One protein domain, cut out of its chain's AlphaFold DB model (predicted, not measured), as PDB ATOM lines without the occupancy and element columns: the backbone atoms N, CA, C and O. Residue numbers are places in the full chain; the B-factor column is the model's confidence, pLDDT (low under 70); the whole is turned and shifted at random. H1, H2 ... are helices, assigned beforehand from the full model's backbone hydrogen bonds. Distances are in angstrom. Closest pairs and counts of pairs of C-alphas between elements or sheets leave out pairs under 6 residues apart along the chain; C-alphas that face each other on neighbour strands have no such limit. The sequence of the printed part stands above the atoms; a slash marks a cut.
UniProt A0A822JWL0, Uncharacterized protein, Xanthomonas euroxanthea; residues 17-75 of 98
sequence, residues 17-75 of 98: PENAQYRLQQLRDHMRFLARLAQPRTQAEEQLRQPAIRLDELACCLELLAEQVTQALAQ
ATOM      1  N   PRO A  17      13.034   8.198 -25.829       85.12
ATOM      2  CA  PRO A  17      12.729   8.482 -27.226       85.12
ATOM      3  C   PRO A  17      12.710   9.995 -27.477       85.12
ATOM      4  O   PRO A  17      12.320  10.774 -26.607       85.12
ATOM      5  N   GLU A  18      13.090  10.415 -28.681       83.31
ATOM      6  CA  GLU A  18      13.228  11.829 -29.068       83.31
ATOM      7  C   GLU A  18      11.959  12.653 -28.781       83.31
ATOM      8  O   GLU A  18      12.017  13.728 -28.190       83.31
ATOM      9  N   ASN A  19      10.779  12.089 -29.057       80.81
ATOM     10  CA  ASN A  19       9.494  12.728 -28.754       80.81
ATOM     11  C   ASN A  19       9.262  12.965 -27.251       80.81
ATOM     12  O   ASN A  19       8.537  13.885 -26.862       80.81
ATOM     13  N   ALA A  20       9.823  12.120 -26.385       83.19
ATOM     14  CA  ALA A  20       9.769  12.326 -24.943       83.19
ATOM     15  C   ALA A  20      10.815  13.356 -24.492       83.19
ATOM     16  O   ALA A  20      10.508  14.174 -23.628       83.19
ATOM     17  N   GLN A  21      11.994  13.394 -25.122       87.00
ATOM     18  CA  GLN A  21      12.993  14.445 -24.887       87.00
ATOM     19  C   GLN A  21      12.433  15.833 -25.231       87.00
ATOM     20  O   GLN A  21      12.510  16.753 -24.416       87.00
ATOM     21  N   TYR A  22      11.790  15.964 -26.394       90.12
ATOM     22  CA  TYR A  22      11.181  17.216 -26.838       90.12
ATOM     23  C   TYR A  22      10.065  17.681 -25.895       90.12
ATOM     24  O   TYR A  22      10.045  18.837 -25.471       90.12
ATOM     25  N   ARG A  23       9.175  16.770 -25.479       87.62
ATOM     26  CA  ARG A  23       8.117  17.099 -24.511       87.62
ATOM     27  C   ARG A  23       8.670  17.536 -23.156       87.62
ATOM     28  O   ARG A  23       8.149  18.480 -22.569       87.62
ATOM     29  N   LEU A  24       9.739  16.905 -22.668       91.81
ATOM     30  CA  LEU A  24      10.397  17.340 -21.432       91.81
ATOM     31  C   LEU A  24      11.040  18.721 -21.575       91.81
ATOM     32  O   LEU A  24      10.987  19.520 -20.640       91.81
ATOM     33  N   GLN A  25      11.611  19.030 -22.739       91.75
ATOM     34  CA  GLN A  25      12.152  20.353 -23.019       91.75
ATOM     35  C   GLN A  25      11.054  21.422 -23.014       91.75
ATOM     36  O   GLN A  25      11.196  22.427 -22.318       91.75
ATOM     37  N   GLN A  26       9.932  21.169 -23.692       92.06
ATOM     38  CA  GLN A  26       8.769  22.058 -23.664       92.06
ATOM     39  C   GLN A  26       8.242  22.264 -22.242       92.06
ATOM     40  O   GLN A  26       8.005  23.397 -21.825       92.06
ATOM     41  N   LEU A  27       8.104  21.182 -21.470       93.75
ATOM     42  CA  LEU A  27       7.633  21.244 -20.090       93.75
ATOM     43  C   LEU A  27       8.575  22.073 -19.210       93.75
ATOM     44  O   LEU A  27       8.120  22.929 -18.454       93.75
ATOM     45  N   ARG A  28       9.888  21.865 -19.333       94.00
ATOM     46  CA  ARG A  28      10.902  22.656 -18.624       94.00
ATOM     47  C   ARG A  28      10.777  24.139 -18.950       94.00
ATOM     48  O   ARG A  28      10.871  24.977 -18.054       94.00
ATOM     49  N   ASP A  29      10.589  24.469 -20.218       93.44
ATOM     50  CA  ASP A  29      10.521  25.857 -20.658       93.44
ATOM     51  C   ASP A  29       9.211  26.516 -20.196       93.44
ATOM     52  O   ASP A  29       9.233  27.659 -19.729       93.44
ATOM     53  N   HIS A  30       8.107  25.762 -20.180       90.00
ATOM     54  CA  HIS A  30       6.839  26.188 -19.591       90.00
ATOM     55  C   HIS A  30       6.957  26.422 -18.079       90.00
ATOM     56  O   HIS A  30       6.587  27.484 -17.586       90.00
ATOM     57  N   MET A  31       7.561  25.488 -17.337       89.50
ATOM     58  CA  MET A  31       7.793  25.653 -15.898       89.50
ATOM     59  C   MET A  31       8.688  26.855 -15.592       89.50
ATOM     60  O   MET A  31       8.426  27.589 -14.646       89.50
ATOM     61  N   ARG A  32       9.725  27.109 -16.398       90.94
ATOM     62  CA  ARG A  32      10.581  28.297 -16.242       90.94
ATOM     63  C   ARG A  32       9.827  29.590 -16.509       90.94
ATOM     64  O   ARG A  32      10.076  30.585 -15.837       90.94
ATOM     65  N   PHE A  33       8.934  29.592 -17.491       86.06
ATOM     66  CA  PHE A  33       8.068  30.732 -17.749       86.06
ATOM     67  C   PHE A  33       7.132  30.996 -16.566       86.06
ATOM     68  O   PHE A  33       7.102  32.117 -16.066       86.06
ATOM     69  N   LEU A  34       6.462  29.960 -16.059       89.44
ATOM     70  CA  LEU A  34       5.617  30.066 -14.870       89.44
ATOM     71  C   LEU A  34       6.411  30.519 -13.639       89.44
ATOM     72  O   LEU A  34       5.956  31.393 -12.912       89.44
ATOM     73  N   ALA A  35       7.623  30.000 -13.441       85.44
ATOM     74  CA  ALA A  35       8.498  30.418 -12.352       85.44
ATOM     75  C   ALA A  35       8.876  31.903 -12.455       85.44
ATOM     76  O   ALA A  35       8.872  32.594 -11.443       85.44
ATOM     77  N   ARG A  36       9.146  32.418 -13.664       81.44
ATOM     78  CA  ARG A  36       9.380  33.858 -13.880       81.44
ATOM     79  C   ARG A  36       8.136  34.699 -13.598       81.44
ATOM     80  O   ARG A  36       8.267  35.786 -13.057       81.44
ATOM     81  N   LEU A  37       6.944  34.211 -13.940       76.75
ATOM     82  CA  LEU A  37       5.693  34.904 -13.614       76.75
ATOM     83  C   LEU A  37       5.386  34.897 -12.112       76.75
ATOM     84  O   LEU A  37       4.796  35.850 -11.611       76.75
ATOM     85  N   ALA A  38       5.765  33.824 -11.418       79.19
ATOM     86  CA  ALA A  38       5.559  33.654  -9.985       79.19
ATOM     87  C   ALA A  38       6.633  34.343  -9.127       79.19
ATOM     88  O   ALA A  38       6.443  34.474  -7.918       79.19
ATOM     89  N   GLN A  39       7.759  34.765  -9.715       75.56
ATOM     90  CA  GLN A  39       8.769  35.528  -8.987       75.56
ATOM     91  C   GLN A  39       8.162  36.848  -8.487       75.56
ATOM     92  O   GLN A  39       7.482  37.539  -9.252       75.56
ATOM     93  N   PRO A  40       8.395  37.210  -7.210       69.69
ATOM     94  CA  PRO A  40       7.988  38.508  -6.703       69.69
ATOM     95  C   PRO A  40       8.676  39.575  -7.551       69.69
ATOM     96  O   PRO A  40       9.892  39.524  -7.753       69.69
ATOM     97  N   ARG A  41       7.886  40.502  -8.096       67.94
ATOM     98  CA  ARG A  41       8.412  41.553  -8.967       67.94
ATOM     99  C   ARG A  41       9.473  42.349  -8.231       67.94
ATOM    100  O   ARG A  41       9.327  42.663  -7.051       67.94
ATOM    101  N   THR A  42      10.547  42.664  -8.938       69.81
ATOM    102  CA  THR A  42      11.591  43.517  -8.380       69.81
ATOM    103  C   THR A  42      11.115  44.970  -8.352       69.81
ATOM    104  O   THR A  42      10.346  45.405  -9.209       69.81
ATOM    105  N   GLN A  43      11.603  45.750  -7.388       64.69
ATOM    106  CA  GLN A  43      11.215  47.157  -7.212       64.69
ATOM    107  C   GLN A  43      11.453  48.008  -8.482       64.69
ATOM    108  O   GLN A  43      10.714  48.952  -8.755       64.69
ATOM    109  N   ALA A  44      12.461  47.654  -9.290       69.75
ATOM    110  CA  ALA A  44      12.742  48.291 -10.577       69.75
ATOM    111  C   ALA A  44      11.640  48.019 -11.619       69.75
ATOM    112  O   ALA A  44      11.241  48.922 -12.352       69.75
ATOM    113  N   GLU A  45      11.105  46.796 -11.660       63.88
ATOM    114  CA  GLU A  45       9.986  46.436 -12.539       63.88
ATOM    115  C   GLU A  45       8.675  47.091 -12.101       63.88
ATOM    116  O   GLU A  45       7.866  47.450 -12.954       63.88
ATOM    117  N   GLU A  46       8.459  47.281 -10.797       63.22
ATOM    118  CA  GLU A  46       7.306  48.027 -10.272       63.22
ATOM    119  C   GLU A  46       7.369  49.516 -10.624       63.22
ATOM    120  O   GLU A  46       6.356  50.101 -11.006       63.22
ATOM    121  N   GLN A  47       8.557  50.125 -10.571       64.56
ATOM    122  CA  GLN A  47       8.761  51.523 -10.964       64.56
ATOM    123  C   GLN A  47       8.544  51.742 -12.468       64.56
ATOM    124  O   GLN A  47       7.925  52.729 -12.854       64.56
ATOM    125  N   LEU A  48       8.983  50.798 -13.308       64.00
ATOM    126  CA  LEU A  48       8.725  50.796 -14.755       64.00
ATOM    127  C   LEU A  48       7.248  50.551 -15.104       64.00
ATOM    128  O   LEU A  48       6.798  50.928 -16.182       64.00
ATOM    129  N   ARG A  49       6.498  49.902 -14.205       59.38
ATOM    130  CA  ARG A  49       5.088  49.546 -14.383       59.38
ATOM    131  C   ARG A  49       4.102  50.553 -13.826       59.38
ATOM    132  O   ARG A  49       2.920  50.222 -13.834       59.38
ATOM    133  N   GLN A  50       4.522  51.729 -13.359       58.84
ATOM    134  CA  GLN A  50       3.550  52.774 -13.044       58.84
ATOM    135  C   GLN A  50       2.787  53.092 -14.332       58.84
ATOM    136  O   GLN A  50       3.366  53.685 -15.247       58.84
ATOM    137  N   PRO A  51       1.527  52.641 -14.472       59.62
ATOM    138  CA  PRO A  51       0.780  52.951 -15.666       59.62
ATOM    139  C   PRO A  51       0.603  54.466 -15.637       59.62
ATOM    140  O   PRO A  51       0.228  55.024 -14.608       59.62
ATOM    141  N   ALA A  52       0.814  55.144 -16.763       67.62
ATOM    142  CA  ALA A  52       0.405  56.548 -16.894       67.62
ATOM    143  C   ALA A  52      -1.131  56.724 -16.794       67.62
ATOM    144  O   ALA A  52      -1.648  57.827 -16.926       67.62
ATOM    145  N   ILE A  53      -1.841  55.613 -16.595       65.31
ATOM    146  CA  ILE A  53      -3.281  55.437 -16.572       65.31
ATOM    147  C   ILE A  53      -3.682  55.222 -15.117       65.31
ATOM    148  O   ILE A  53      -3.048  54.456 -14.383       65.31
ATOM    149  N   ARG A  54      -4.740  55.902 -14.691       76.75
ATOM    150  CA  ARG A  54      -5.231  55.769 -13.325       76.75
ATOM    151  C   ARG A  54      -5.809  54.367 -13.086       76.75
ATOM    152  O   ARG A  54      -6.276  53.702 -14.007       76.75
ATOM    153  N   LEU A  55      -5.791  53.906 -11.835       75.75
ATOM    154  CA  LEU A  55      -6.248  52.555 -11.473       75.75
ATOM    155  C   LEU A  55      -7.723  52.290 -11.833       75.75
ATOM    156  O   LEU A  55      -8.069  51.169 -12.190       75.75
ATOM    157  N   ASP A  56      -8.569  53.317 -11.770       75.06
ATOM    158  CA  ASP A  56      -9.980  53.289 -12.166       75.06
ATOM    159  C   ASP A  56     -10.163  53.089 -13.677       75.06
ATOM    160  O   ASP A  56     -10.978  52.275 -14.110       75.06
ATOM    161  N   GLU A  57      -9.349  53.763 -14.486       80.69
ATOM    162  CA  GLU A  57      -9.347  53.593 -15.941       80.69
ATOM    163  C   GLU A  57      -8.821  52.205 -16.340       80.69
ATOM    164  O   GLU A  57      -9.360  51.568 -17.248       80.69
ATOM    165  N   LEU A  58      -7.816  51.692 -15.621       84.50
ATOM    166  CA  LEU A  58      -7.297  50.340 -15.828       84.50
ATOM    167  C   LEU A  58      -8.348  49.267 -15.509       84.50
ATOM    168  O   LEU A  58      -8.452  48.293 -16.252       84.50
ATOM    169  N   ALA A  59      -9.129  49.442 -14.439       81.94
ATOM    170  CA  ALA A  59     -10.209  48.523 -14.083       81.94
ATOM    171  C   ALA A  59     -11.252  48.431 -15.206       81.94
ATOM    172  O   ALA A  59     -11.542  47.336 -15.683       81.94
ATOM    173  N   CYS A  60     -11.703  49.580 -15.717       85.25
ATOM    174  CA  CYS A  60     -12.621  49.651 -16.854       85.25
ATOM    175  C   CYS A  60     -12.052  48.956 -18.108       85.25
ATOM    176  O   CYS A  60     -12.728  48.153 -18.751       85.25
ATOM    177  N   CYS A  61     -10.773  49.191 -18.430       87.38
ATOM    178  CA  CYS A  61     -10.114  48.527 -19.559       87.38
ATOM    179  C   CYS A  61     -10.072  46.998 -19.403       87.38
ATOM    180  O   CYS A  61     -10.251  46.272 -20.381       87.38
ATOM    181  N   LEU A  62      -9.813  46.503 -18.190       92.00
ATOM    182  CA  LEU A  62      -9.752  45.068 -17.911       92.00
ATOM    183  C   LEU A  62     -11.135  44.409 -17.959       92.00
ATOM    184  O   LEU A  62     -11.243  43.293 -18.465       92.00
ATOM    185  N   GLU A  63     -12.182  45.093 -17.498       93.12
ATOM    186  CA  GLU A  63     -13.572  44.635 -17.624       93.12
ATOM    187  C   GLU A  63     -13.978  44.502 -19.097       93.12
ATOM    188  O   GLU A  63     -14.421  43.434 -19.527       93.12
ATOM    189  N   LEU A  64     -13.714  45.537 -19.903       94.75
ATOM    190  CA  LEU A  64     -13.966  45.518 -21.347       94.75
ATOM    191  C   LEU A  64     -13.170  44.426 -22.066       94.75
ATOM    192  O   LEU A  64     -13.670  43.809 -23.009       94.75
ATOM    193  N   LEU A  65     -11.922  44.186 -21.655       94.19
ATOM    194  CA  LEU A  65     -11.094  43.128 -22.228       94.19
ATOM    195  C   LEU A  65     -11.657  41.742 -21.895       94.19
ATOM    196  O   LEU A  65     -11.714  40.883 -22.773       94.19
ATOM    197  N   ALA A  66     -12.087  41.516 -20.651       92.31
ATOM    198  CA  ALA A  66     -12.681  40.251 -20.231       92.31
ATOM    199  C   ALA A  66     -13.976  39.947 -20.997       92.31
ATOM    200  O   ALA A  66     -14.183  38.814 -21.443       92.31
ATOM    201  N   GLU A  67     -14.816  40.961 -21.211       92.50
ATOM    202  CA  GLU A  67     -16.034  40.831 -22.008       92.50
ATOM    203  C   GLU A  67     -15.714  40.488 -23.472       92.50
ATOM    204  O   GLU A  67     -16.248  39.516 -24.010       92.50
ATOM    205  N   GLN A  68     -14.770  41.200 -24.093       90.62
ATOM    206  CA  GLN A  68     -14.353  40.941 -25.475       90.62
ATOM    207  C   GLN A  68     -13.732  39.553 -25.656       90.62
ATOM    208  O   GLN A  68     -14.023  38.869 -26.635       90.62
ATOM    209  N   VAL A  69     -12.903  39.100 -24.712       89.44
ATOM    210  CA  VAL A  69     -12.321  37.750 -24.746       89.44
ATOM    211  C   VAL A  69     -13.407  36.690 -24.579       89.44
ATOM    212  O   VAL A  69     -13.390  35.694 -25.297       89.44
ATOM    213  N   THR A  70     -14.382  36.910 -23.696       88.44
ATOM    214  CA  THR A  70     -15.524  35.999 -23.519       88.44
ATOM    215  C   THR A  70     -16.346  35.892 -24.801       88.44
ATOM    216  O   THR A  70     -16.663  34.790 -25.237       88.44
ATOM    217  N   GLN A  71     -16.632  37.021 -25.453       85.50
ATOM    218  CA  GLN A  71     -17.340  37.055 -26.733       85.50
ATOM    219  C   GLN A  71     -16.531  36.403 -27.859       85.50
ATOM    220  O   GLN A  71     -17.093  35.682 -28.679       85.50
ATOM    221  N   ALA A  72     -15.215  36.626 -27.904       86.62
ATOM    222  CA  ALA A  72     -14.340  35.980 -28.872       86.62
ATOM    223  C   ALA A  72     -14.362  34.461 -28.674       86.62
ATOM    224  O   ALA A  72     -14.670  33.735 -29.613       86.62
ATOM    225  N   LEU A  73     -14.137  33.978 -27.448       83.88
ATOM    226  CA  LEU A  73     -14.198  32.554 -27.108       83.88
ATOM    227  C   LEU A  73     -15.573  31.945 -27.409       83.88
ATOM    228  O   LEU A  73     -15.623  30.832 -27.924       83.88
ATOM    229  N   ALA A  74     -16.661  32.690 -27.189       79.62
ATOM    230  CA  ALA A  74     -18.022  32.289 -27.545       79.62
ATOM    231  C   ALA A  74     -18.264  32.173 -29.063       79.62
ATOM    232  O   ALA A  74     -19.167  31.455 -29.494       79.62
ATOM    233  N   GLN A  75     -17.448  32.838 -29.880       75.12
ATOM    234  CA  GLN A  75     -17.490  32.732 -31.339       75.12
ATOM    235  C   GLN A  75     -16.519  31.682 -31.891       75.12
ATOM    236  O   GLN A  75     -16.797  31.098 -32.936       75.12
TER     237      GLN A  75
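What this domain is: This is residues 17 to 75 of the 98 residues of an uncharacterized protein of Xanthomonas euroxanthea (UniProt A0A822JWL0). The model is a wide open V with a blunt tip: two long helices, H1 and H3, are its arms, and the short helix H2 lies at the tip between them. The chain goes out along H1, turns through H2 and folds back along H3, with an empty space between the arms. The printed part has 59 residues with three named helices, in the order H1, H2, H3, and no named strand; the class is all helix. The whole is extended, with a radius of gyration of the C-alphas of 18.1 A, and flat, spanning 52 by 40 by 13 A.

How they stand to each other: H1, residues 18 to 38, touches no helix. It is apart from H3, residues 55 to 75. H2, residues 43 to 48, is apart from H1 and from H3. A tight link of 4 residues joins H1 to H2, and a short link of 6 residues joins H2 to H3. The N-to-C direction of H1 has components -0.17, 0.80 and 0.57; that of H3 has -0.31, -0.75 and -0.59. In H1, H2 and H3 every O i to N i+4 pair is within hydrogen-bond range.

Where its parts are: H1 begins at C-alpha 18 (13.228, 11.829, -29.068) and measures 30.0 A from first to last C-alpha. H3 ends at C-alpha 75 (-17.490, 32.732, -31.339) and measures 30.2 A. H2 begins at C-alpha 43 (11.215, 47.157, -7.212) and measures 8.7 A.

The domain as a whole: The C-alphas of Pro 17 and Arg 54 are the two farthest apart, at 52.5 A, while those of Pro 17 and Gln 75, the first and last printed, are 39.0 A apart. The printed part has no cut, and neither link is long. Residues 17 to 75 stand free. The mean pLDDT of the printed part is 81.2, and residues 40 to 53 are under 70.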